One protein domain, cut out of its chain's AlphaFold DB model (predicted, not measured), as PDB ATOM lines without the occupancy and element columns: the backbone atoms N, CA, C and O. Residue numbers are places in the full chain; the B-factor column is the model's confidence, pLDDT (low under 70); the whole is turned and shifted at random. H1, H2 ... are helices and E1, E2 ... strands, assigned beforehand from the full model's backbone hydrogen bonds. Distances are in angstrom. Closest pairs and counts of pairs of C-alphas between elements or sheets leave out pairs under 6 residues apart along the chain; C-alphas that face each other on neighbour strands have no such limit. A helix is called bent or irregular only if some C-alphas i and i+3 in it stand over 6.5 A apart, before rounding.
ATOM      1  N   MET A  13     172.247 116.917 120.402       91.75
ATOM      2  CA  MET A  13     170.983 117.485 120.900       91.75
ATOM      3  C   MET A  13     171.184 118.854 121.563       91.75
ATOM      4  O   MET A  13     170.388 119.768 121.347       91.75
ATOM      5  N   LEU A  14     172.248 119.011 122.354       92.12
ATOM      6  CA  LEU A  14     172.548 120.262 123.052       92.12
ATOM      7  C   LEU A  14     172.957 121.365 122.063       92.12
ATOM      8  O   LEU A  14     172.502 122.502 122.187       92.12
ATOM      9  N   ALA A  15     173.730 121.016 121.031       90.81
ATOM     10  CA  ALA A  15     174.080 121.934 119.948       90.81
ATOM     11  C   ALA A  15     172.843 122.405 119.159       90.81
ATOM     12  O   ALA A  15     172.694 123.602 118.909       90.81
ATOM     13  N   VAL A  16     171.921 121.492 118.824       93.25
ATOM     14  CA  VAL A  16     170.655 121.839 118.151       93.25
ATOM     15  C   VAL A  16     169.798 122.743 119.034       93.25
ATOM     16  O   VAL A  16     169.288 123.754 118.556       93.25
ATOM     17  N   LEU A  17     169.673 122.432 120.328       92.44
ATOM     18  CA  LEU A  17     168.910 123.257 121.264       92.44
ATOM     19  C   LEU A  17     169.494 124.674 121.368       92.44
ATOM     20  O   LEU A  17     168.750 125.650 121.298       92.44
ATOM     21  N   GLY A  18     170.822 124.795 121.465       93.00
ATOM     22  CA  GLY A  18     171.509 126.088 121.473       93.00
ATOM     23  C   GLY A  18     171.239 126.897 120.204       93.00
ATOM     24  O   GLY A  18     170.882 128.072 120.286       93.00
ATOM     25  N   ALA A  19     171.321 126.261 119.031       89.50
ATOM     26  CA  ALA A  19     171.013 126.909 117.760       89.50
ATOM     27  C   ALA A  19     169.550 127.385 117.687       89.50
ATOM     28  O   ALA A  19     169.296 128.513 117.266       89.50
ATOM     29  N   VAL A  20     168.590 126.575 118.150       90.19
ATOM     30  CA  VAL A  20     167.164 126.951 118.204       90.19
ATOM     31  C   VAL A  20     166.936 128.154 119.121       90.19
ATOM     32  O   VAL A  20     166.212 129.073 118.742       90.19
ATOM     33  N   VAL A  21     167.576 128.197 120.295       89.38
ATOM     34  CA  VAL A  21     167.469 129.335 121.226       89.38
ATOM     35  C   VAL A  21     168.031 130.617 120.604       89.38
ATOM     36  O   VAL A  21     167.394 131.666 120.698       89.38
ATOM     37  N   VAL A  22     169.173 130.543 119.914       85.69
ATOM     38  CA  VAL A  22     169.756 131.700 119.210       85.69
ATOM     39  C   VAL A  22     168.834 132.186 118.087       85.69
ATOM     40  O   VAL A  22     168.576 133.387 117.986       85.69
ATOM     41  N   MET A  23     168.278 131.271 117.285       84.44
ATOM     42  CA  MET A  23     167.325 131.627 116.225       84.44
ATOM     43  C   MET A  23     166.048 132.266 116.789       84.44
ATOM     44  O   MET A  23     165.578 133.271 116.252       84.44
ATOM     45  N   LEU A  24     165.510 131.739 117.894       81.25
ATOM     46  CA  LEU A  24     164.365 132.334 118.593       81.25
ATOM     47  C   LEU A  24     164.687 133.739 119.120       81.25
ATOM     48  O   LEU A  24     163.864 134.646 118.980       81.25
ATOM     49  N   GLY A  25     165.890 133.942 119.664       76.62
ATOM     50  CA  GLY A  25     166.363 135.252 120.114       76.62
ATOM     51  C   GLY A  25     166.391 136.290 118.987       76.62
ATOM     52  O   GLY A  25     165.909 137.408 119.166       76.62
ATOM     53  N   MET A  26     166.873 135.909 117.800       76.00
ATOM     54  CA  MET A  26     166.896 136.793 116.628       76.00
ATOM     55  C   MET A  26     165.490 137.099 116.089       76.00
ATOM     56  O   MET A  26     165.203 138.241 115.727       76.00
ATOM     57  N   ALA A  27     164.586 136.113 116.086       67.56
ATOM     58  CA  ALA A  27     163.203 136.310 115.649       67.56
ATOM     59  C   ALA A  27     162.437 137.300 116.550       67.56
ATOM     60  O   ALA A  27     161.654 138.114 116.053       67.56
ATOM     61  N   GLY A  28     162.695 137.289 117.863       64.38
ATOM     62  CA  GLY A  28     162.053 138.198 118.817       64.38
ATOM     63  C   GLY A  28     162.299 139.685 118.524       64.38
ATOM     64  O   GLY A  28     161.384 140.499 118.670       64.38
ATOM     65  N   ILE A  29     163.493 140.039 118.034       69.75
ATOM     66  CA  ILE A  29     163.889 141.432 117.756       69.75
ATOM     67  C   ILE A  29     163.023 142.055 116.648       69.75
ATOM     68  O   ILE A  29     162.656 143.227 116.736       69.75
ATOM     69  N   ALA A  30     162.630 141.274 115.638       71.81
ATOM     70  CA  ALA A  30     161.819 141.760 114.519       71.81
ATOM     71  C   ALA A  30     160.315 141.859 114.848       71.81
ATOM     72  O   ALA A  30     159.611 142.718 114.312       71.81
ATOM     73  N   VAL A  31     159.804 141.007 115.743       76.31
ATOM     74  CA  VAL A  31     158.361 140.927 116.043       76.31
ATOM     75  C   VAL A  31     157.880 142.118 116.877       76.31
ATOM     76  O   VAL A  31     156.801 142.658 116.624       76.31
ATOM     77  N   VAL A  32     158.676 142.577 117.847       76.12
ATOM     78  CA  VAL A  32     158.299 143.677 118.755       76.12
ATOM     79  C   VAL A  32     157.918 144.977 118.023       76.12
ATOM     80  O   VAL A  32     156.833 145.502 118.301       76.12
ATOM     81  N   PRO A  33     158.730 145.528 117.097       74.94
ATOM     82  CA  PRO A  33     158.369 146.757 116.390       74.94
ATOM     83  C   PRO A  33     157.127 146.585 115.504       74.94
ATOM     84  O   PRO A  33     156.295 147.492 115.453       74.94
ATOM     85  N   ALA A  34     156.941 145.419 114.875       74.81
ATOM     86  CA  ALA A  34     155.760 145.133 114.060       74.81
ATOM     87  C   ALA A  34     154.475 145.113 114.905       74.81
ATOM     88  O   ALA A  34     153.481 145.743 114.541       74.81
ATOM     89  N   VAL A  35     154.510 144.465 116.076       78.12
ATOM     90  CA  VAL A  35     153.378 144.446 117.015       78.12
ATOM     91  C   VAL A  35     153.063 145.852 117.531       78.12
ATOM     92  O   VAL A  35     151.892 146.222 117.614       78.12
ATOM     93  N   ARG A  36     154.082 146.663 117.851       76.94
ATOM     94  CA  ARG A  36     153.880 148.060 118.274       76.94
ATOM     95  C   ARG A  36     153.207 148.886 117.186       76.94
ATOM     96  O   ARG A  36     152.215 149.553 117.472       76.94
ATOM     97  N   LYS A  37     153.703 148.795 115.951       79.62
ATOM     98  CA  LYS A  37     153.118 149.487 114.801       79.62
ATOM     99  C   LYS A  37     151.660 149.075 114.595       79.62
ATOM    100  O   LYS A  37     150.793 149.936 114.560       79.62
ATOM    101  N   ALA A  38     151.370 147.775 114.592       78.19
ATOM    102  CA  ALA A  38     150.006 147.272 114.431       78.19
ATOM    103  C   ALA A  38     149.038 147.787 115.516       78.19
ATOM    104  O   ALA A  38     147.863 148.029 115.238       78.19
ATOM    105  N   ARG A  39     149.509 147.976 116.757       82.06
ATOM    106  CA  ARG A  39     148.701 148.566 117.841       82.06
ATOM    107  C   ARG A  39     148.430 150.052 117.615       82.06
ATOM    108  O   ARG A  39     147.295 150.479 117.811       82.06
ATOM    109  N   VAL A  40     149.439 150.814 117.195       80.75
ATOM    110  CA  VAL A  40     149.278 152.235 116.847       80.75
ATOM    111  C   VAL A  40     148.329 152.386 115.658       80.75
ATOM    112  O   VAL A  40     147.382 153.159 115.747       80.75
ATOM    113  N   ASP A  41     148.493 151.581 114.607       81.69
ATOM    114  CA  ASP A  41     147.618 151.585 113.428       81.69
ATOM    115  C   ASP A  41     146.165 151.253 113.807       81.69
ATOM    116  O   ASP A  41     145.226 151.896 113.334       81.69
ATOM    117  N   ARG A  42     145.955 150.291 114.718       84.31
ATOM    118  CA  ARG A  42     144.619 149.970 115.246       84.31
ATOM    119  C   ARG A  42     144.017 151.142 116.028       84.31
ATOM    120  O   ARG A  42     142.838 151.437 115.843       84.31
ATOM    121  N   ALA A  43     144.798 151.801 116.881       82.56
ATOM    122  CA  ALA A  43     144.346 152.979 117.618       82.56
ATOM    123  C   ALA A  43     144.000 154.143 116.670       82.56
ATOM    124  O   ALA A  43     142.946 154.760 116.813       82.56
ATOM    125  N   ALA A  44     144.831 154.383 115.653       83.06
ATOM    126  CA  ALA A  44     144.580 155.370 114.607       83.06
ATOM    127  C   ALA A  44     143.271 155.079 113.863       83.06
ATOM    128  O   ALA A  44     142.430 155.963 113.688       83.06
ATOM    129  N   GLY A  45     143.080 153.815 113.471       85.50
ATOM    130  CA  GLY A  45     141.865 153.336 112.826       85.50
ATOM    131  C   GLY A  45     140.617 153.620 113.657       85.50
ATOM    132  O   GLY A  45     139.665 154.185 113.124       85.50
ATOM    133  N   ALA A  46     140.651 153.324 114.960       88.81
ATOM    134  CA  ALA A  46     139.541 153.591 115.875       88.81
ATOM    135  C   ALA A  46     139.184 155.087 115.944       88.81
ATOM    136  O   ALA A  46     138.013 155.453 115.833       88.81
ATOM    137  N   VAL A  47     140.185 155.971 116.048       87.62
ATOM    138  CA  VAL A  47     139.961 157.427 116.053       87.62
ATOM    139  C   VAL A  47     139.327 157.895 114.740       87.62
ATOM    140  O   VAL A  47     138.347 158.644 114.752       87.62
ATOM    141  N   ILE A  48     139.847 157.429 113.600       87.75
ATOM    142  CA  ILE A  48     139.318 157.764 112.271       87.75
ATOM    143  C   ILE A  48     137.877 157.265 112.114       87.75
ATOM    144  O   ILE A  48     137.043 157.965 111.535       87.75
ATOM    145  N   GLU A  49     137.571 156.069 112.610       89.75
ATOM    146  CA  GLU A  49     136.243 155.468 112.514       89.75
ATOM    147  C   GLU A  49     135.198 156.285 113.284       89.75
ATOM    148  O   GLU A  49     134.182 156.689 112.705       89.75
ATOM    149  N   VAL A  50     135.489 156.616 114.546       89.81
ATOM    150  CA  VAL A  50     134.623 157.460 115.383       89.81
ATOM    151  C   VAL A  50     134.475 158.854 114.771       89.81
ATOM    152  O   VAL A  50     133.359 159.367 114.674       89.81
ATOM    153  N   ALA A  51     135.560 159.445 114.260       87.19
ATOM    154  CA  ALA A  51     135.515 160.740 113.581       87.19
ATOM    155  C   ALA A  51     134.631 160.716 112.327       87.19
ATOM    156  O   ALA A  51     133.810 161.613 112.126       87.19
ATOM    157  N   ARG A  52     134.744 159.680 111.483       90.00
ATOM    158  CA  ARG A  52     133.864 159.496 110.317       90.00
ATOM    159  C   ARG A  52     132.410 159.354 110.747       90.00
ATOM    160  O   ARG A  52     131.532 159.925 110.100       90.00
ATOM    161  N   HIS A  53     132.145 158.627 111.829       94.00
ATOM    162  CA  HIS A  53     130.793 158.465 112.349       94.00
ATOM    163  C   HIS A  53     130.213 159.795 112.855       94.00
ATOM    164  O   HIS A  53     129.112 160.168 112.446       94.00
ATOM    165  N   ALA A  54     130.976 160.555 113.644       89.62
ATOM    166  CA  ALA A  54     130.594 161.888 114.108       89.62
ATOM    167  C   ALA A  54     130.289 162.838 112.937       89.62
ATOM    168  O   ALA A  54     129.258 163.509 112.935       89.62
ATOM    169  N   ARG A  55     131.136 162.839 111.894       92.19
ATOM    170  CA  ARG A  55     130.919 163.634 110.673       92.19
ATOM    171  C   ARG A  55     129.633 163.253 109.954       92.19
ATOM    172  O   ARG A  55     128.852 164.136 109.614       92.19
ATOM    173  N   ARG A  56     129.375 161.954 109.762       94.44
ATOM    174  CA  ARG A  56     128.124 161.484 109.142       94.44
ATOM    175  C   ARG A  56     126.904 161.968 109.920       94.44
ATOM    176  O   ARG A  56     125.987 162.506 109.306       94.44
ATOM    177  N   LEU A  57     126.912 161.858 111.250       93.94
ATOM    178  CA  LEU A  57     125.810 162.345 112.088       93.94
ATOM    179  C   LEU A  57     125.616 163.865 111.978       93.94
ATOM    180  O   LEU A  57     124.482 164.319 111.836       93.94
ATOM    181  N   ALA A  58     126.703 164.640 111.986       92.06
ATOM    182  CA  ALA A  58     126.659 166.096 111.828       92.06
ATOM    183  C   ALA A  58     126.178 166.543 110.433       92.06
ATOM    184  O   ALA A  58     125.576 167.606 110.291       92.06
ATOM    185  N   MET A  59     126.433 165.753 109.390       92.75
ATOM    186  CA  MET A  59     125.965 166.054 108.032       92.75
ATOM    187  C   MET A  59     124.508 165.636 107.803       92.75
ATOM    188  O   MET A  59     123.794 166.310 107.070       92.75
ATOM    189  N   GLN A  60     124.064 164.536 108.419       94.56
ATOM    190  CA  GLN A  60     122.729 163.968 108.197       94.56
ATOM    191  C   GLN A  60     121.641 164.577 109.085       94.56
ATOM    192  O   GLN A  60     120.471 164.563 108.710       94.56
ATOM    193  N   ARG A  61     121.989 165.086 110.273       91.19
ATOM    194  CA  ARG A  61     121.012 165.652 111.214       91.19
ATOM    195  C   ARG A  61     120.934 167.169 111.106       91.19
ATOM    196  O   ARG A  61     121.929 167.849 110.863       91.19
ATOM    197  N   ALA A  62     119.736 167.704 111.334       88.19
ATOM    198  CA  ALA A  62     119.556 169.137 111.517       88.19
ATOM    199  C   ALA A  62     120.330 169.610 112.756       88.19
ATOM    200  O   ALA A  62     120.443 168.877 113.744       88.19
ATOM    201  N   ARG A  63     120.848 170.841 112.701       88.19
ATOM    202  CA  ARG A  63     121.474 171.476 113.862       88.19
ATOM    203  C   ARG A  63     120.425 171.567 114.982       88.19
ATOM    204  O   ARG A  63     119.345 172.101 114.727       88.19
ATOM    205  N   PRO A  64     120.706 171.040 116.180       87.19
ATOM    206  CA  PRO A  64     119.782 171.100 117.295       87.19
ATOM    207  C   PRO A  64     119.707 172.526 117.851       87.19
ATOM    208  O   PRO A  64     120.642 173.313 117.711       87.19
ATOM    209  N   THR A  65     118.587 172.851 118.496       89.88
ATOM    210  CA  THR A  65     118.335 174.163 119.117       89.88
ATOM    211  C   THR A  65     119.206 174.427 120.341       89.88
ATOM    212  O   THR A  65     119.329 175.566 120.770       89.88
ATOM    213  N   ASP A  66     119.794 173.376 120.912       88.06
ATOM    214  CA  ASP A  66     120.685 173.446 122.065       88.06
ATOM    215  C   ASP A  66     122.143 173.722 121.682       88.06
ATOM    216  O   ASP A  66     122.996 173.599 122.545       88.06
ATOM    217  N   ASP A  67     122.454 174.042 120.420       86.69
ATOM    218  CA  ASP A  67     123.817 174.279 119.912       86.69
ATOM    219  C   ASP A  67     124.829 173.147 120.170       86.69
ATOM    220  O   ASP A  67     126.033 173.323 119.986       86.69
ATOM    221  N   ALA A  68     124.371 171.953 120.550       89.81
ATOM    222  CA  ALA A  68     125.264 170.829 120.769       89.81
ATOM    223  C   ALA A  68     125.744 170.246 119.433       89.81
ATOM    224  O   ALA A  68     124.961 169.961 118.517       89.81
ATOM    225  N   HIS A  69     127.039 169.982 119.343       90.00
ATOM    226  CA  HIS A  69     127.701 169.414 118.180       90.00
ATOM    227  C   HIS A  69     128.105 167.964 118.431       90.00
ATOM    228  O   HIS A  69     128.444 167.580 119.549       90.00
ATOM    229  N   TYR A  70     128.072 167.151 117.374       91.81
ATOM    230  CA  TYR A  70     128.683 165.825 117.407       91.81
ATOM    231  C   TYR A  70     130.199 165.965 117.340       91.81
ATOM    232  O   TYR A  70     130.720 166.839 116.645       91.81
ATOM    233  N   GLY A  71     130.902 165.095 118.047       90.31
ATOM    234  CA  GLY A  71     132.348 165.154 118.141       90.31
ATOM    235  C   GLY A  71     132.972 163.817 118.481       90.31
ATOM    236  O   GLY A  71     132.300 162.791 118.598       90.31
ATOM    237  N   VAL A  72     134.281 163.862 118.655       89.62
ATOM    238  CA  VAL A  72     135.084 162.751 119.147       89.62
ATOM    239  C   VAL A  72     135.674 163.176 120.475       89.62
ATOM    240  O   VAL A  72     136.135 164.309 120.605       89.62
ATOM    241  N   VAL A  73     135.650 162.270 121.443       89.94
ATOM    242  CA  VAL A  73     136.388 162.409 122.693       89.94
ATOM    243  C   VAL A  73     137.406 161.286 122.800       89.94
ATOM    244  O   VAL A  73     137.089 160.132 122.512       89.94
ATOM    245  N   ILE A  74     138.616 161.632 123.212       89.12
ATOM    246  CA  ILE A  74     139.624 160.706 123.706       89.12
ATOM    247  C   ILE A  74     139.768 160.984 125.197       89.12
ATOM    248  O   ILE A  74     140.017 162.122 125.590       89.12
ATOM    249  N   ALA A  75     139.577 159.959 126.013       87.69
ATOM    250  CA  ALA A  75     139.654 160.056 127.464       87.69
ATOM    251  C   ALA A  75     140.396 158.839 128.011       87.69
ATOM    252  O   ALA A  75     140.381 157.774 127.391       87.69
ATOM    253  N   THR A  76     141.023 158.990 129.170       83.19
ATOM    254  CA  THR A  76     141.532 157.855 129.942       83.19
ATOM    255  C   THR A  76     140.521 157.520 131.026       83.19
ATOM    256  O   THR A  76     140.009 158.404 131.709       83.19
ATOM    257  N   ASP A  77     140.173 156.244 131.146       79.19
ATOM    258  CA  ASP A  77     139.359 155.772 132.252       79.19
ATOM    259  C   ASP A  77     140.216 155.775 133.536       79.19
ATOM    260  O   ASP A  77     141.225 155.078 133.568       79.19
ATOM    261  N   PRO A  78     139.875 156.538 134.587       76.06
ATOM    262  CA  PRO A  78     140.618 156.575 135.841       76.06
ATOM    263  C   PRO A  78     140.481 155.285 136.659       76.06
ATOM    264  O   PRO A  78     141.291 155.055 137.549       76.06
ATOM    265  N   ASP A  79     139.465 154.455 136.400       79.69
ATOM    266  CA  ASP A  79     139.264 153.216 137.156       79.69
ATOM    267  C   ASP A  79     140.102 152.074 136.563       79.69
ATOM    268  O   ASP A  79     140.654 151.250 137.295       79.69
ATOM    269  N   THR A  80     140.213 152.021 135.231       82.12
ATOM    270  CA  THR A  80     140.947 150.957 134.522       82.12
ATOM    271  C   THR A  80     142.308 151.400 133.982       82.12
ATOM    272  O   THR A  80     143.137 150.557 133.641       82.12
ATOM    273  N   GLY A  81     142.557 152.708 133.879       79.56
ATOM    274  CA  GLY A  81     143.720 153.292 133.206       79.56
ATOM    275  C   GLY A  81     143.694 153.150 131.679       79.56
ATOM    276  O   GLY A  81     144.678 153.480 131.012       79.56
ATOM    277  N   GLU A  82     142.610 152.630 131.098       84.00
ATOM    278  CA  GLU A  82     142.513 152.398 129.660       84.00
ATOM    279  C   GLU A  82     142.111 153.678 128.925       84.00
ATOM    280  O   GLU A  82     141.122 154.333 129.255       84.00
ATOM    281  N   SER A  83     142.853 154.033 127.877       85.62
ATOM    282  CA  SER A  83     142.435 155.104 126.977       85.62
ATOM    283  C   SER A  83     141.330 154.608 126.047       85.62
ATOM    284  O   SER A  83     141.448 153.551 125.427       85.62
ATOM    285  N   LEU A  84     140.273 155.395 125.898       90.50
ATOM    286  CA  LEU A  84     139.162 155.129 124.994       90.50
ATOM    287  C   LEU A  84     138.965 156.295 124.032       90.50
ATOM    288  O   LEU A  84     139.228 157.451 124.360       90.50
ATOM    289  N   VAL A  85     138.447 155.984 122.848       91.50
ATOM    290  CA  VAL A  85     137.915 156.972 121.909       91.50
ATOM    291  C   VAL A  85     136.425 156.734 121.725       91.50
ATOM    292  O   VAL A  85     136.003 155.610 121.461       91.50
ATOM    293  N   ALA A  86     135.615 157.779 121.869       93.38
ATOM    294  CA  ALA A  86     134.165 157.662 121.825       93.38
ATOM    295  C   ALA A  86     133.490 158.806 121.071       93.38
ATOM    296  O   ALA A  86     134.006 159.919 120.949       93.38
ATOM    297  N   LEU A  87     132.296 158.508 120.566       92.56
ATOM    298  CA  LEU A  87     131.388 159.494 120.006       92.56
ATOM    299  C   LEU A  87     130.780 160.325 121.143       92.56
ATOM    300  O   LEU A  87     130.205 159.787 122.092       92.56
ATOM    301  N   THR A  88     130.863 161.645 121.022       92.69
ATOM    302  CA  THR A  88     130.344 162.590 122.020       92.69
ATOM    303  C   THR A  88     129.380 163.588 121.383       92.69
ATOM    304  O   THR A  88     129.423 163.828 120.170       92.69
ATOM    305  N   ARG A  89     128.489 164.163 122.196       91.25
ATOM    306  CA  ARG A  89     127.631 165.284 121.803       91.25
ATOM    307  C   ARG A  89     127.681 166.356 122.883       91.25
ATOM    308  O   ARG A  89     127.297 166.109 124.020       91.25
ATOM    309  N   GLY A  90     128.132 167.549 122.518       88.31
ATOM    310  CA  GLY A  90     128.429 168.605 123.480       88.31
ATOM    311  C   GLY A  90     128.556 169.980 122.856       88.31
ATOM    312  O   GLY A  90     128.621 170.111 121.634       88.31
ATOM    313  N   LYS A  91     128.610 171.009 123.698       85.25
ATOM    314  CA  LYS A  91     128.954 172.365 123.273       85.25
ATOM    315  C   LYS A  91     130.474 172.568 123.361       85.25
ATOM    316  O   LYS A  91     131.078 172.172 124.363       85.25
ATOM    317  N   PRO A  92     131.112 173.175 122.349       74.56
ATOM    318  CA  PRO A  92     132.472 173.685 122.485       74.56
ATOM    319  C   PRO A  92     132.541 174.682 123.649       74.56
ATOM    320  O   PRO A  92     131.628 175.480 123.824       74.56
ATOM    321  N   GLY A  93     133.599 174.621 124.460       70.56
ATOM    322  CA  GLY A  93     133.790 175.558 125.576       70.56
ATOM    323  C   GLY A  93     132.901 175.318 126.801       70.56
ATOM    324  O   GLY A  93     132.945 176.109 127.740       70.56
ATOM    325  N   ASP A  94     132.126 174.230 126.839       69.62
ATOM    326  CA  ASP A  94     131.336 173.839 128.010       69.62
ATOM    327  C   ASP A  94     132.247 173.273 129.111       69.62
ATOM    328  O   ASP A  94     132.315 172.068 129.355       69.62
ATOM    329  N   GLY A  95     133.021 174.165 129.732       59.75
ATOM    330  CA  GLY A  95     134.053 173.856 130.724       59.75
ATOM    331  C   GLY A  95     133.519 173.357 132.069       59.75
ATOM    332  O   GLY A  95     134.298 173.214 133.005       59.75
ATOM    333  N   LYS A  96     132.204 173.127 132.196       57.09
ATOM    334  CA  LYS A  96     131.567 172.640 133.429       57.09
ATOM    335  C   LYS A  96     131.272 171.142 133.426       57.09
ATOM    336  O   LYS A  96     131.197 170.564 134.503       57.09
ATOM    337  N   SER A  97     131.133 170.524 132.256       65.75
ATOM    338  CA  SER A  97     130.947 169.074 132.141       65.75
ATOM    339  C   SER A  97     132.222 168.415 131.638       65.75
ATOM    340  O   SER A  97     132.899 168.943 130.751       65.75
ATOM    341  N   SER A  98     132.545 167.238 132.167       71.62
ATOM    342  CA  SER A  98     133.580 166.395 131.565       71.62
ATOM    343  C   SER A  98     133.138 165.970 130.154       71.62
ATOM    344  O   SER A  98     131.952 165.778 129.875       71.62
ATOM    345  N   ALA A  99     134.067 165.826 129.209       71.00
ATOM    346  CA  ALA A  99     133.767 165.230 127.907       71.00
ATOM    347  C   ALA A  99     133.271 163.783 128.040       71.00
ATOM    348  O   ALA A  99     132.500 163.324 127.190       71.00
ATOM    349  N   ARG A 100     133.626 163.107 129.135       72.94
ATOM    350  CA  ARG A 100     133.123 161.781 129.511       72.94
ATOM    351  C   ARG A 100     131.638 161.747 129.885       72.94
ATOM    352  O   ARG A 100     130.947 160.791 129.519       72.94
ATOM    353  N   GLU A 101     131.110 162.787 130.531       77.50
ATOM    354  CA  GLU A 101     129.656 162.956 130.731       77.50
ATOM    355  C   GLU A 101     128.913 163.135 129.405       77.50
ATOM    356  O   GLU A 101     127.765 162.718 129.269       77.50
ATOM    357  N   ARG A 102     129.585 163.716 128.407       81.62
ATOM    358  CA  ARG A 102     129.013 164.022 127.089       81.62
ATOM    359  C   ARG A 102     129.092 162.873 126.087       81.62
ATOM    360  O   ARG A 102     128.575 163.000 124.972       81.62
ATOM    361  N   ILE A 103     129.730 161.756 126.451       84.69
ATOM    362  CA  ILE A 103     129.735 160.546 125.622       84.69
ATOM    363  C   ILE A 103     128.288 160.177 125.324       84.69
ATOM    364  O   ILE A 103     127.469 160.027 126.231       84.69
ATOM    365  N   MET A 104     127.968 160.032 124.041       80.75
ATOM    366  CA  MET A 104     126.626 159.638 123.645       80.75
ATOM    367  C   MET A 104     126.362 158.232 124.154       80.75
ATOM    368  O   MET A 104     127.128 157.325 123.839       80.75
ATOM    369  N   ARG A 105     125.271 158.044 124.894       85.56
ATOM    370  CA  ARG A 105     124.888 156.748 125.452       85.56
ATOM    371  C   ARG A 105     123.569 156.255 124.862       85.56
ATOM    372  O   ARG A 105     122.685 157.042 124.532       85.56
ATOM    373  N   LEU A 106     123.471 154.942 124.709       74.94
ATOM    374  CA  LEU A 106     122.240 154.201 124.484       74.94
ATOM    375  C   LEU A 106     121.354 154.273 125.739       74.94
ATOM    376  O   LEU A 106     121.791 154.707 126.806       74.94
ATOM    377  N   ALA A 107     120.107 153.818 125.620       76.25
ATOM    378  CA  ALA A 107     119.158 153.798 126.736       76.25
ATOM    379  C   ALA A 107     119.631 152.938 127.925       76.25
ATOM    380  O   ALA A 107     119.257 153.207 129.060       76.25
ATOM    381  N   ASP A 108     120.482 151.938 127.677       76.69
ATOM    382  CA  ASP A 108     121.101 151.086 128.700       76.69
ATOM    383  C   ASP A 108     122.373 151.699 129.323       76.69
ATOM    384  O   ASP A 108     123.067 151.042 130.095       76.69
ATOM    385  N   GLY A 109     122.704 152.949 128.978       79.88
ATOM    386  CA  GLY A 109     123.854 153.677 129.508       79.88
ATOM    387  C   GLY A 109     125.187 153.380 128.814       79.88
ATOM    388  O   GLY A 109     126.189 154.002 129.168       79.88
ATOM    389  N   LYS A 110     125.229 152.488 127.815       77.25
ATOM    390  CA  LYS A 110     126.467 152.181 127.079       77.25
ATOM    391  C   LYS A 110     126.771 153.229 126.015       77.25
ATOM    392  O   LYS A 110     125.834 153.742 125.409       77.25
ATOM    393  N   PRO A 111     128.044 153.525 125.712       81.38
ATOM    394  CA  PRO A 111     128.384 154.418 124.613       81.38
ATOM    395  C   PRO A 111     127.781 153.954 123.280       81.38
ATOM    396  O   PRO A 111     127.862 152.777 122.937       81.38
ATOM    397  N   VAL A 112     127.221 154.886 122.503       88.44
ATOM    398  CA  VAL A 112     126.692 154.628 121.150       88.44
ATOM    399  C   VAL A 112     127.793 154.095 120.235       88.44
ATOM    400  O   VAL A 112     127.550 153.220 119.409       88.44
ATOM    401  N   MET A 113     129.004 154.627 120.389       91.69
ATOM    402  CA  MET A 113     130.199 154.137 119.723       91.69
ATOM    403  C   MET A 113     131.411 154.503 120.572       91.69
ATOM    404  O   MET A 113     131.668 155.687 120.807       91.69
ATOM    405  N   ALA A 114     132.139 153.494 121.035       91.94
ATOM    406  CA  ALA A 114     133.395 153.659 121.744       91.94
ATOM    407  C   ALA A 114     134.336 152.502 121.410       91.94
ATOM    408  O   ALA A 114     133.899 151.361 121.268       91.94
ATOM    409  N   HIS A 115     135.624 152.806 121.317       92.62
ATOM    410  CA  HIS A 115     136.682 151.823 121.165       92.62
ATOM    411  C   HIS A 115     137.692 152.021 122.285       92.62
ATOM    412  O   HIS A 115     138.222 153.118 122.466       92.62
ATOM    413  N   VAL A 116     137.974 150.942 123.006       91.88
ATOM    414  CA  VAL A 116     139.110 150.888 123.924       91.88
ATOM    415  C   VAL A 116     140.376 150.796 123.078       91.88
ATOM    416  O   VAL A 116     140.476 149.959 122.173       91.88
ATOM    417  N   LEU A 117     141.325 151.695 123.319       87.81
ATOM    418  CA  LEU A 117     142.608 151.670 122.631       87.81
ATOM    419  C   LEU A 117     143.433 150.478 123.143       87.81
ATOM    420  O   LEU A 117     143.318 150.102 124.308       87.81
ATOM    421  N   PRO A 118     144.273 149.853 122.296       83.69
ATOM    422  CA  PRO A 118     145.088 148.726 122.729       83.69
ATOM    423  C   PRO A 118     145.926 149.073 123.961       83.69
ATOM    424  O   PRO A 118     146.534 150.142 124.020       83.69
ATOM    425  N   ALA A 119     146.034 148.134 124.901       78.62
ATOM    426  CA  ALA A 119     146.878 148.305 126.075       78.62
ATOM    427  C   ALA A 119     148.298 148.758 125.679       78.62
ATOM    428  O   ALA A 119     148.899 148.236 124.726       78.62
ATOM    429  N   ASN A 120     148.852 149.689 126.459       77.31
ATOM    430  CA  ASN A 120     150.139 150.367 126.244       77.31
ATOM    431  C   ASN A 120     150.173 151.404 125.119       77.31
ATOM    432  O   ASN A 120     151.239 151.947 124.832       77.31
ATOM    433  N   VAL A 121     149.045 151.692 124.479       80.06
ATOM    434  CA  VAL A 121     148.939 152.881 123.645       80.06
ATOM    435  C   VAL A 121     148.743 154.087 124.557       80.06
ATOM    436  O   VAL A 121     147.784 154.132 125.318       80.06
ATOM    437  N   ARG A 122     149.658 155.057 124.486       77.62
ATOM    438  CA  ARG A 122     149.517 156.344 125.176       77.62
ATOM    439  C   ARG A 122     149.180 157.441 124.188       77.62
ATOM    440  O   ARG A 122     149.777 157.523 123.111       77.62
ATOM    441  N   VAL A 123     148.247 158.284 124.605       77.31
ATOM    442  CA  VAL A 123     147.864 159.511 123.915       77.31
ATOM    443  C   VAL A 123     148.767 160.624 124.425       77.31
ATOM    444  O   VAL A 123     148.960 160.761 125.632       77.31
ATOM    445  N   TRP A 124     149.343 161.389 123.511       78.56
ATOM    446  CA  TRP A 124     150.182 162.536 123.834       78.56
ATOM    447  C   TRP A 124     149.508 163.814 123.360       78.56
ATOM    448  O   TRP A 124     149.007 163.885 122.233       78.56
ATOM    449  N   LEU A 125     149.528 164.817 124.232       70.56
ATOM    450  CA  LEU A 125     149.152 166.182 123.920       70.56
ATOM    451  C   LEU A 125     150.446 166.984 123.786       70.56
ATOM    452  O   LEU A 125     151.142 167.218 124.772       70.56
ATOM    453  N   GLN A 126     150.783 167.378 122.557       75.25
ATOM    454  CA  GLN A 126     152.076 168.003 122.260       75.25
ATOM    455  C   GLN A 126     153.239 167.095 122.720       75.25
ATOM    456  O   GLN A 126     153.338 165.959 122.256       75.25
ATOM    457  N   ASP A 127     154.082 167.572 123.639       73.94
ATOM    458  CA  ASP A 127     155.267 166.870 124.144       73.94
ATOM    459  C   ASP A 127     155.030 166.163 125.493       73.94
ATOM    460  O   ASP A 127     155.982 165.687 126.112       73.94
ATOM    461  N   GLN A 128     153.784 166.087 125.978       72.06
ATOM    462  CA  GLN A 128     153.456 165.446 127.254       72.06
ATOM    463  C   GLN A 128     152.434 164.316 127.082       72.06
ATOM    464  O   GLN A 128     151.508 164.431 126.270       72.06
ATOM    465  N   PRO A 129     152.579 163.199 127.821       74.19
ATOM    466  CA  PRO A 129     151.541 162.185 127.846       74.19
ATOM    467  C   PRO A 129     150.293 162.784 128.495       74.19
ATOM    468  O   PRO A 129     150.390 163.491 129.494       74.19
ATOM    469  N   MET A 130     149.132 162.475 127.929       76.00
ATOM    470  CA  MET A 130     147.840 162.871 128.478       76.00
ATOM    471  C   MET A 130     147.725 162.357 129.921       76.00
ATOM    472  O   MET A 130     147.970 161.169 130.169       76.00
ATOM    473  N   ALA A 131     147.399 163.235 130.875       78.62
ATOM    474  CA  ALA A 131     147.208 162.820 132.258       78.62
ATOM    475  C   ALA A 131     145.962 161.929 132.390       78.62
ATOM    476  O   ALA A 131     145.089 161.892 131.525       78.62
ATOM    477  N   GLU A 132     145.856 161.201 133.500       75.62
ATOM    478  CA  GLU A 132     144.779 160.229 133.740       75.62
ATOM    479  C   GLU A 132     143.372 160.854 133.737       75.62
ATOM    480  O   GLU A 132     142.392 160.176 133.450       75.62
ATOM    481  N   ARG A 133     143.276 162.158 134.019       75.88
ATOM    482  CA  ARG A 133     142.021 162.926 134.008       75.88
ATOM    483  C   ARG A 133     141.897 163.878 132.823       75.88
ATOM    484  O   ARG A 133     140.915 164.613 132.748       75.88
ATOM    485  N   ASP A 134     142.886 163.888 131.940       78.38
ATOM    486  CA  ASP A 134     142.839 164.738 130.764       78.38
ATOM    487  C   ASP A 134     141.919 164.109 129.723       78.38
ATOM    488  O   ASP A 134     141.882 162.893 129.508       78.38
ATOM    489  N   GLU A 135     141.173 164.974 129.052       82.62
ATOM    490  CA  GLU A 135     140.240 164.586 128.012       82.62
ATOM    491  C   GLU A 135     140.428 165.520 126.824       82.62
ATOM    492  O   GLU A 135     140.467 166.744 126.960       82.62
ATOM    493  N   ILE A 136     140.513 164.940 125.634       83.94
ATOM    494  CA  ILE A 136     140.621 165.686 124.385       83.94
ATOM    495  C   ILE A 136     139.305 165.516 123.655       83.94
ATOM    496  O   ILE A 136     138.951 164.408 123.259       83.94
ATOM    497  N   ALA A 137     138.585 166.610 123.441       86.44
ATOM    498  CA  ALA A 137     137.368 166.599 122.648       86.44
ATOM    499  C   ALA A 137     137.453 167.608 121.511       86.44
ATOM    500  O   ALA A 137     137.842 168.758 121.706       86.44
ATOM    501  N   TRP A 138     137.028 167.188 120.324       86.19
ATOM    502  CA  TRP A 138     136.803 168.095 119.207       86.19
ATOM    503  C   TRP A 138     135.452 167.813 118.572       86.19
ATOM    504  O   TRP A 138     134.979 166.675 118.512       86.19
ATOM    505  N   TYR A 139     134.832 168.877 118.083       88.06
ATOM    506  CA  TYR A 139     133.483 168.841 117.546       88.06
ATOM    507  C   TYR A 139     133.482 169.128 116.053       88.06
ATOM    508  O   TYR A 139     134.449 169.638 115.488       88.06
ATOM    509  N   VAL A 140     132.379 168.776 115.410       87.94
ATOM    510  CA  VAL A 140     132.207 168.868 113.969       87.94
ATOM    511  C   VAL A 140     131.064 169.824 113.644       87.94
ATOM    512  O   VAL A 140     129.990 169.770 114.248       87.94
ATOM    513  N   GLN A 141     131.286 170.688 112.659       89.56
ATOM    514  CA  GLN A 141     130.294 171.615 112.144       89.56
ATOM    515  C   GLN A 141     129.199 170.850 111.386       89.56
ATOM    516  O   GLN A 141     129.467 169.984 110.546       89.56
ATOM    517  N   TYR A 142     127.941 171.200 111.665       91.44
ATOM    518  CA  TYR A 142     126.795 170.658 110.938       91.44
ATOM    519  C   TYR A 142     126.868 170.988 109.446       91.44
ATOM    520  O   TYR A 142     127.371 172.042 109.055       91.44
ATOM    521  N   ARG A 143     126.300 170.104 108.619       89.88
ATOM    522  CA  ARG A 143     126.247 170.183 107.144       89.88
ATOM    523  C   ARG A 143     127.591 170.025 106.428       89.88
ATOM    524  O   ARG A 143     127.630 169.342 105.413       89.88
ATOM    525  N   THR A 144     128.673 170.615 106.934       87.69
ATOM    526  CA  THR A 144     129.996 170.562 106.284       87.69
ATOM    527  C   THR A 144     130.822 169.359 106.729       87.69
ATOM    528  O   THR A 144     131.646 168.869 105.963       87.69
ATOM    529  N   GLY A 145     130.628 168.868 107.960       83.25
ATOM    530  CA  GLY A 145     131.456 167.792 108.507       83.25
ATOM    531  C   GLY A 145     132.895 168.227 108.828       83.25
ATOM    532  O   GLY A 145     133.741 167.381 109.133       83.25
ATOM    533  N   LEU A 146     133.191 169.527 108.756       83.88
ATOM    534  CA  LEU A 146     134.504 170.083 109.077       83.88
ATOM    535  C   LEU A 146     134.680 170.208 110.596       83.88
ATOM    536  O   LEU A 146     133.695 170.415 111.303       83.88
ATOM    537  N   PRO A 147     135.907 170.077 111.127       81.12
ATOM    538  CA  PRO A 147     136.150 170.324 112.543       81.12
ATOM    539  C   PRO A 147     135.803 171.777 112.898       81.12
ATOM    540  O   PRO A 147     136.129 172.702 112.155       81.12
ATOM    541  N   LEU A 148     135.141 171.971 114.036       80.69
ATOM    542  CA  LEU A 148     134.914 173.293 114.609       80.69
ATOM    543  C   LEU A 148     136.229 173.814 115.184       80.69
ATOM    544  O   LEU A 148     136.899 173.114 115.945       80.69
ATOM    545  N   ALA A 149     136.590 175.046 114.827       65.50
ATOM    546  CA  ALA A 149     137.625 175.771 115.548       65.50
ATOM    547  C   ALA A 149     137.118 175.982 116.982       65.50
ATOM    548  O   ALA A 149     136.021 176.507 117.173       65.50
ATOM    549  N   GLY A 150     137.864 175.501 117.976       58.59
ATOM    550  CA  GLY A 150     137.511 175.718 119.374       58.59
ATOM    551  C   GLY A 150     137.492 177.216 119.670       58.59
ATOM    552  O   GLY A 150     138.419 177.925 119.278       58.59
ATOM    553  N   GLU A 151     136.445 177.682 120.351       41.22
ATOM    554  CA  GLU A 151     136.273 179.079 120.785       41.22
ATOM    555  C   GLU A 151     137.019 179.384 122.106       41.22
ATOM    556  O   GLU A 151     136.789 180.403 122.745       41.22
ATOM    557  N   GLY A 152     137.931 178.498 122.519       40.97
ATOM    558  CA  GLY A 152     138.783 178.647 123.698       40.97
ATOM    559  C   GLY A 152     140.255 178.476 123.328       40.97
ATOM    560  O   GLY A 152     140.605 177.589 122.548       40.97
ATOM    561  N   ASP A 153     141.095 179.333 123.896       35.81
ATOM    562  CA  ASP A 153     142.499 179.604 123.559       35.81
ATOM    563  C   ASP A 153     143.500 178.447 123.785       35.81
ATOM    564  O   ASP A 153     144.704 178.677 123.808       35.81
ATOM    565  N   GLU A 154     143.071 177.186 123.920       39.31
ATOM    566  CA  GLU A 154     144.024 176.096 124.204       39.31
ATOM    567  C   GLU A 154     144.050 174.928 123.222       39.31
ATOM    568  O   GLU A 154     145.104 174.316 123.086       39.31
ATOM    569  N   LEU A 155     143.005 174.636 122.439       42.56
ATOM    570  CA  LEU A 155     143.063 173.523 121.471       42.56
ATOM    571  C   LEU A 155     142.214 173.813 120.224       42.56
ATOM    572  O   LEU A 155     141.185 173.185 119.980       42.56
ATOM    573  N   SER A 156     142.627 174.801 119.427       32.03
ATOM    574  CA  SER A 156     141.939 175.175 118.184       32.03
ATOM    575  C   SER A 156     142.619 174.563 116.951       32.03
ATOM    576  O   SER A 156     143.818 174.720 116.762       32.03
ATOM    577  N   SER A 157     141.829 173.915 116.080       33.41
ATOM    578  CA  SER A 157     142.203 173.384 114.750       33.41
ATOM    579  C   SER A 157     143.062 172.099 114.718       33.41
ATOM    580  O   SER A 157     144.139 172.063 114.128       33.41
ATOM    581  N   THR A 158     142.561 170.990 115.263       35.06
ATOM    582  CA  THR A 158     143.222 169.670 115.227       35.06
ATOM    583  C   THR A 158     143.020 168.938 113.891       35.06
ATOM    584  O   THR A 158     141.956 168.368 113.633       35.06
ATOM    585  N   ALA A 159     144.057 168.870 113.055       33.28
ATOM    586  CA  ALA A 159     144.248 167.707 112.193       33.28
ATOM    587  C   ALA A 159     144.896 166.633 113.075       33.28
ATOM    588  O   ALA A 159     146.057 166.765 113.444       33.28
ATOM    589  N   ALA A 160     144.133 165.618 113.491       34.81
ATOM    590  CA  ALA A 160     144.685 164.529 114.290       34.81
ATOM    591  C   ALA A 160     145.625 163.697 113.404       34.81
ATOM    592  O   ALA A 160     145.186 162.789 112.698       34.81
ATOM    593  N   GLU A 161     146.906 164.053 113.392       35.91
ATOM    594  CA  GLU A 161     147.950 163.257 112.759       35.91
ATOM    595  C   GLU A 161     148.377 162.168 113.738       35.91
ATOM    596  O   GLU A 161     149.005 162.442 114.758       35.91
ATOM    597  N   VAL A 162     147.980 160.930 113.448       35.72
ATOM    598  CA  VAL A 162     148.331 159.781 114.278       35.72
ATOM    599  C   VAL A 162     149.729 159.316 113.893       35.72
ATOM    600  O   VAL A 162     149.906 158.556 112.945       35.72
ATOM    601  N   GLY A 163     150.724 159.822 114.617       38.53
ATOM    602  CA  GLY A 163     152.133 159.496 114.421       38.53
ATOM    603  C   GLY A 163     152.753 158.806 115.634       38.53
ATOM    604  O   GLY A 163     152.331 159.007 116.775       38.53
ATOM    605  N   THR A 164     153.802 158.022 115.392       35.19
ATOM    606  CA  THR A 164     154.727 157.584 116.442       35.19
ATOM    607  C   THR A 164     155.633 158.750 116.832       35.19
ATOM    608  O   THR A 164     156.219 159.377 115.953       35.19
ATOM    609  N   VAL A 165     155.776 159.022 118.132       37.22
ATOM    610  CA  VAL A 165     156.670 160.073 118.650       37.22
ATOM    611  C   VAL A 165     158.100 159.845 118.130       37.22
ATOM    612  O   VAL A 165     158.651 158.760 118.360       37.22
ATOM    613  N   PRO A 166     158.732 160.819 117.447       34.75
ATOM    614  CA  PRO A 166     160.153 160.737 117.150       34.75
ATOM    615  C   PRO A 166     160.937 160.811 118.464       34.75
ATOM    616  O   PRO A 166     160.717 161.705 119.280       34.75
ATOM    617  N   SER A 202     148.061 173.455 114.876       30.75
ATOM    618  CA  SER A 202     147.379 172.173 114.778       30.75
ATOM    619  C   SER A 202     147.721 171.324 115.994       30.75
ATOM    620  O   SER A 202     148.891 171.013 116.210       30.75
ATOM    621  N   LEU A 203     146.721 170.928 116.780       37.75
ATOM    622  CA  LEU A 203     146.920 169.857 117.748       37.75
ATOM    623  C   LEU A 203     147.245 168.581 116.958       37.75
ATOM    624  O   LEU A 203     146.424 168.085 116.193       37.75
ATOM    625  N   ALA A 204     148.463 168.081 117.124       42.94
ATOM    626  CA  ALA A 204     148.852 166.759 116.671       42.94
ATOM    627  C   ALA A 204     148.622 165.789 117.835       42.94
ATOM    628  O   ALA A 204     149.099 166.027 118.947       42.94
ATOM    629  N   ILE A 205     147.844 164.734 117.593       46.38
ATOM    630  CA  ILE A 205     147.577 163.696 118.589       46.38
ATOM    631  C   ILE A 205     148.533 162.549 118.302       46.38
ATOM    632  O   ILE A 205     148.275 161.720 117.430       46.38
ATOM    633  N   TYR A 206     149.633 162.491 119.046       49.94
ATOM    634  CA  TYR A 206     150.592 161.408 118.879       49.94
ATOM    635  C   TYR A 206     150.147 160.186 119.669       49.94
ATOM    636  O   TYR A 206     149.757 160.263 120.836       49.94
ATOM    637  N   VAL A 207     150.222 159.036 119.009       49.47
ATOM    638  CA  VAL A 207     149.819 157.754 119.570       49.47
ATOM    639  C   VAL A 207     151.041 156.856 119.532       49.47
ATOM    640  O   VAL A 207     151.542 156.499 118.467       49.47
ATOM    641  N   SER A 208     151.559 156.504 120.706       48.91
ATOM    642  CA  SER A 208     152.767 155.685 120.820       48.91
ATOM    643  C   SER A 208     152.510 154.415 121.618       48.91
ATOM    644  O   SER A 208     151.767 154.415 122.596       48.91
ATOM    645  N   GLY A 209     153.133 153.316 121.187       36.94
ATOM    646  CA  GLY A 209     153.155 152.062 121.934       36.94
ATOM    647  C   GLY A 209     154.307 152.048 122.938       36.94
ATOM    648  O   GLY A 209     155.473 152.076 122.539       36.94
ATOM    649  N   VAL A 210     153.990 151.966 124.227       44.66
ATOM    650  CA  VAL A 210     154.967 151.824 125.313       44.66
ATOM    651  C   VAL A 210     155.316 150.336 125.496       44.66
ATOM    652  O   VAL A 210     154.434 149.484 125.377       44.66
TER     653      VAL A 210
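This is residues 13 to 166 and 202 to 210 of the 216 residues of the protein "Type II secretion system protein" of Planctomycetes bacterium (UniProt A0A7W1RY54). What does the model look like? One very long helix, H1, packs with its residues 43 to 59 on one face of a strongly twisted four-stranded sheet, and its residues 13 to 32 stick out free of the body as a long arm. Between these stretches H1 runs by a small second sheet, E4 and E6. What is it made of? The 163 printed residues hold one named helix and six named strands, in the order H1 E1 E2 E3 E4 E5 E6, mixed in class; the larger sheet, E3 E2 E1 E5, and the smaller are antiparallel. How far does it spread? It is loose, with a radius of gyration of the C-alphas of 19.7 A, and spans 77 by 36 by 30 A, the arm making the length.

Where are the larger sheet's strands? E3 is residues 114 to 116, E2 83 to 90 over 19.8 A, E1 69 to 76 over 21.5 A and E5 135 to 139. C-alpha 69 is at (127.701, 169.414, 118.180). Where is the helix? H1 is residues 13 to 60, 68.2 A long, from C-alpha 13 at (170.983, 117.485, 120.900). It has a kink of 30 degrees near residue 30; it is neither bent nor irregular, but only just, with C-alphas 30 and 33 6.4 A apart. Where is the smaller sheet? E4 is residues 121 to 125 and E6 205 to 209, with C-alpha 209 at (153.155, 152.062, 121.934).

How do the larger sheet's strands pair? E1, E2 and E3 form a meander, each strand the antiparallel neighbour of the one before; N 71 and O 88 are 2.9 A apart, and N 115 and O 85 2.8 A. E5, an edge strand, is antiparallel to E1, with N 74 and O 136 2.8 A apart. E2 bends by 65 degrees at residue 87. How does H1 stand to it? They make two layers, a helix on one face of a sheet, H1 at a height over the sheet of 12.8 A and running along the strands. The closest C-alphas of H1 and E2, Val 50 and Leu 87, are 6.0 A apart; 39 of 44 O i to N i+4 pairs in H1 are within hydrogen-bond range. What of E4 and E6? They are antiparallel, with N 122 and O 208 2.9 A apart. The closest C-alphas of H1 and E6, Arg 36 and Gly 209, are 5.5 A apart.

How large is it? The two C-alphas farthest apart, Met 13 and Thr 65, are 77.4 A apart. Where is it cut, and which links are long? Residues 167 to 201 are not printed, and C-alphas 166 and 202 are 17.3 A apart. E2 to E3 is a long link of 23 residues. Where is confidence low? The pLDDT is under 70 in residues 27 to 29, 94 to 97, 149 to 166 and 202 to 210.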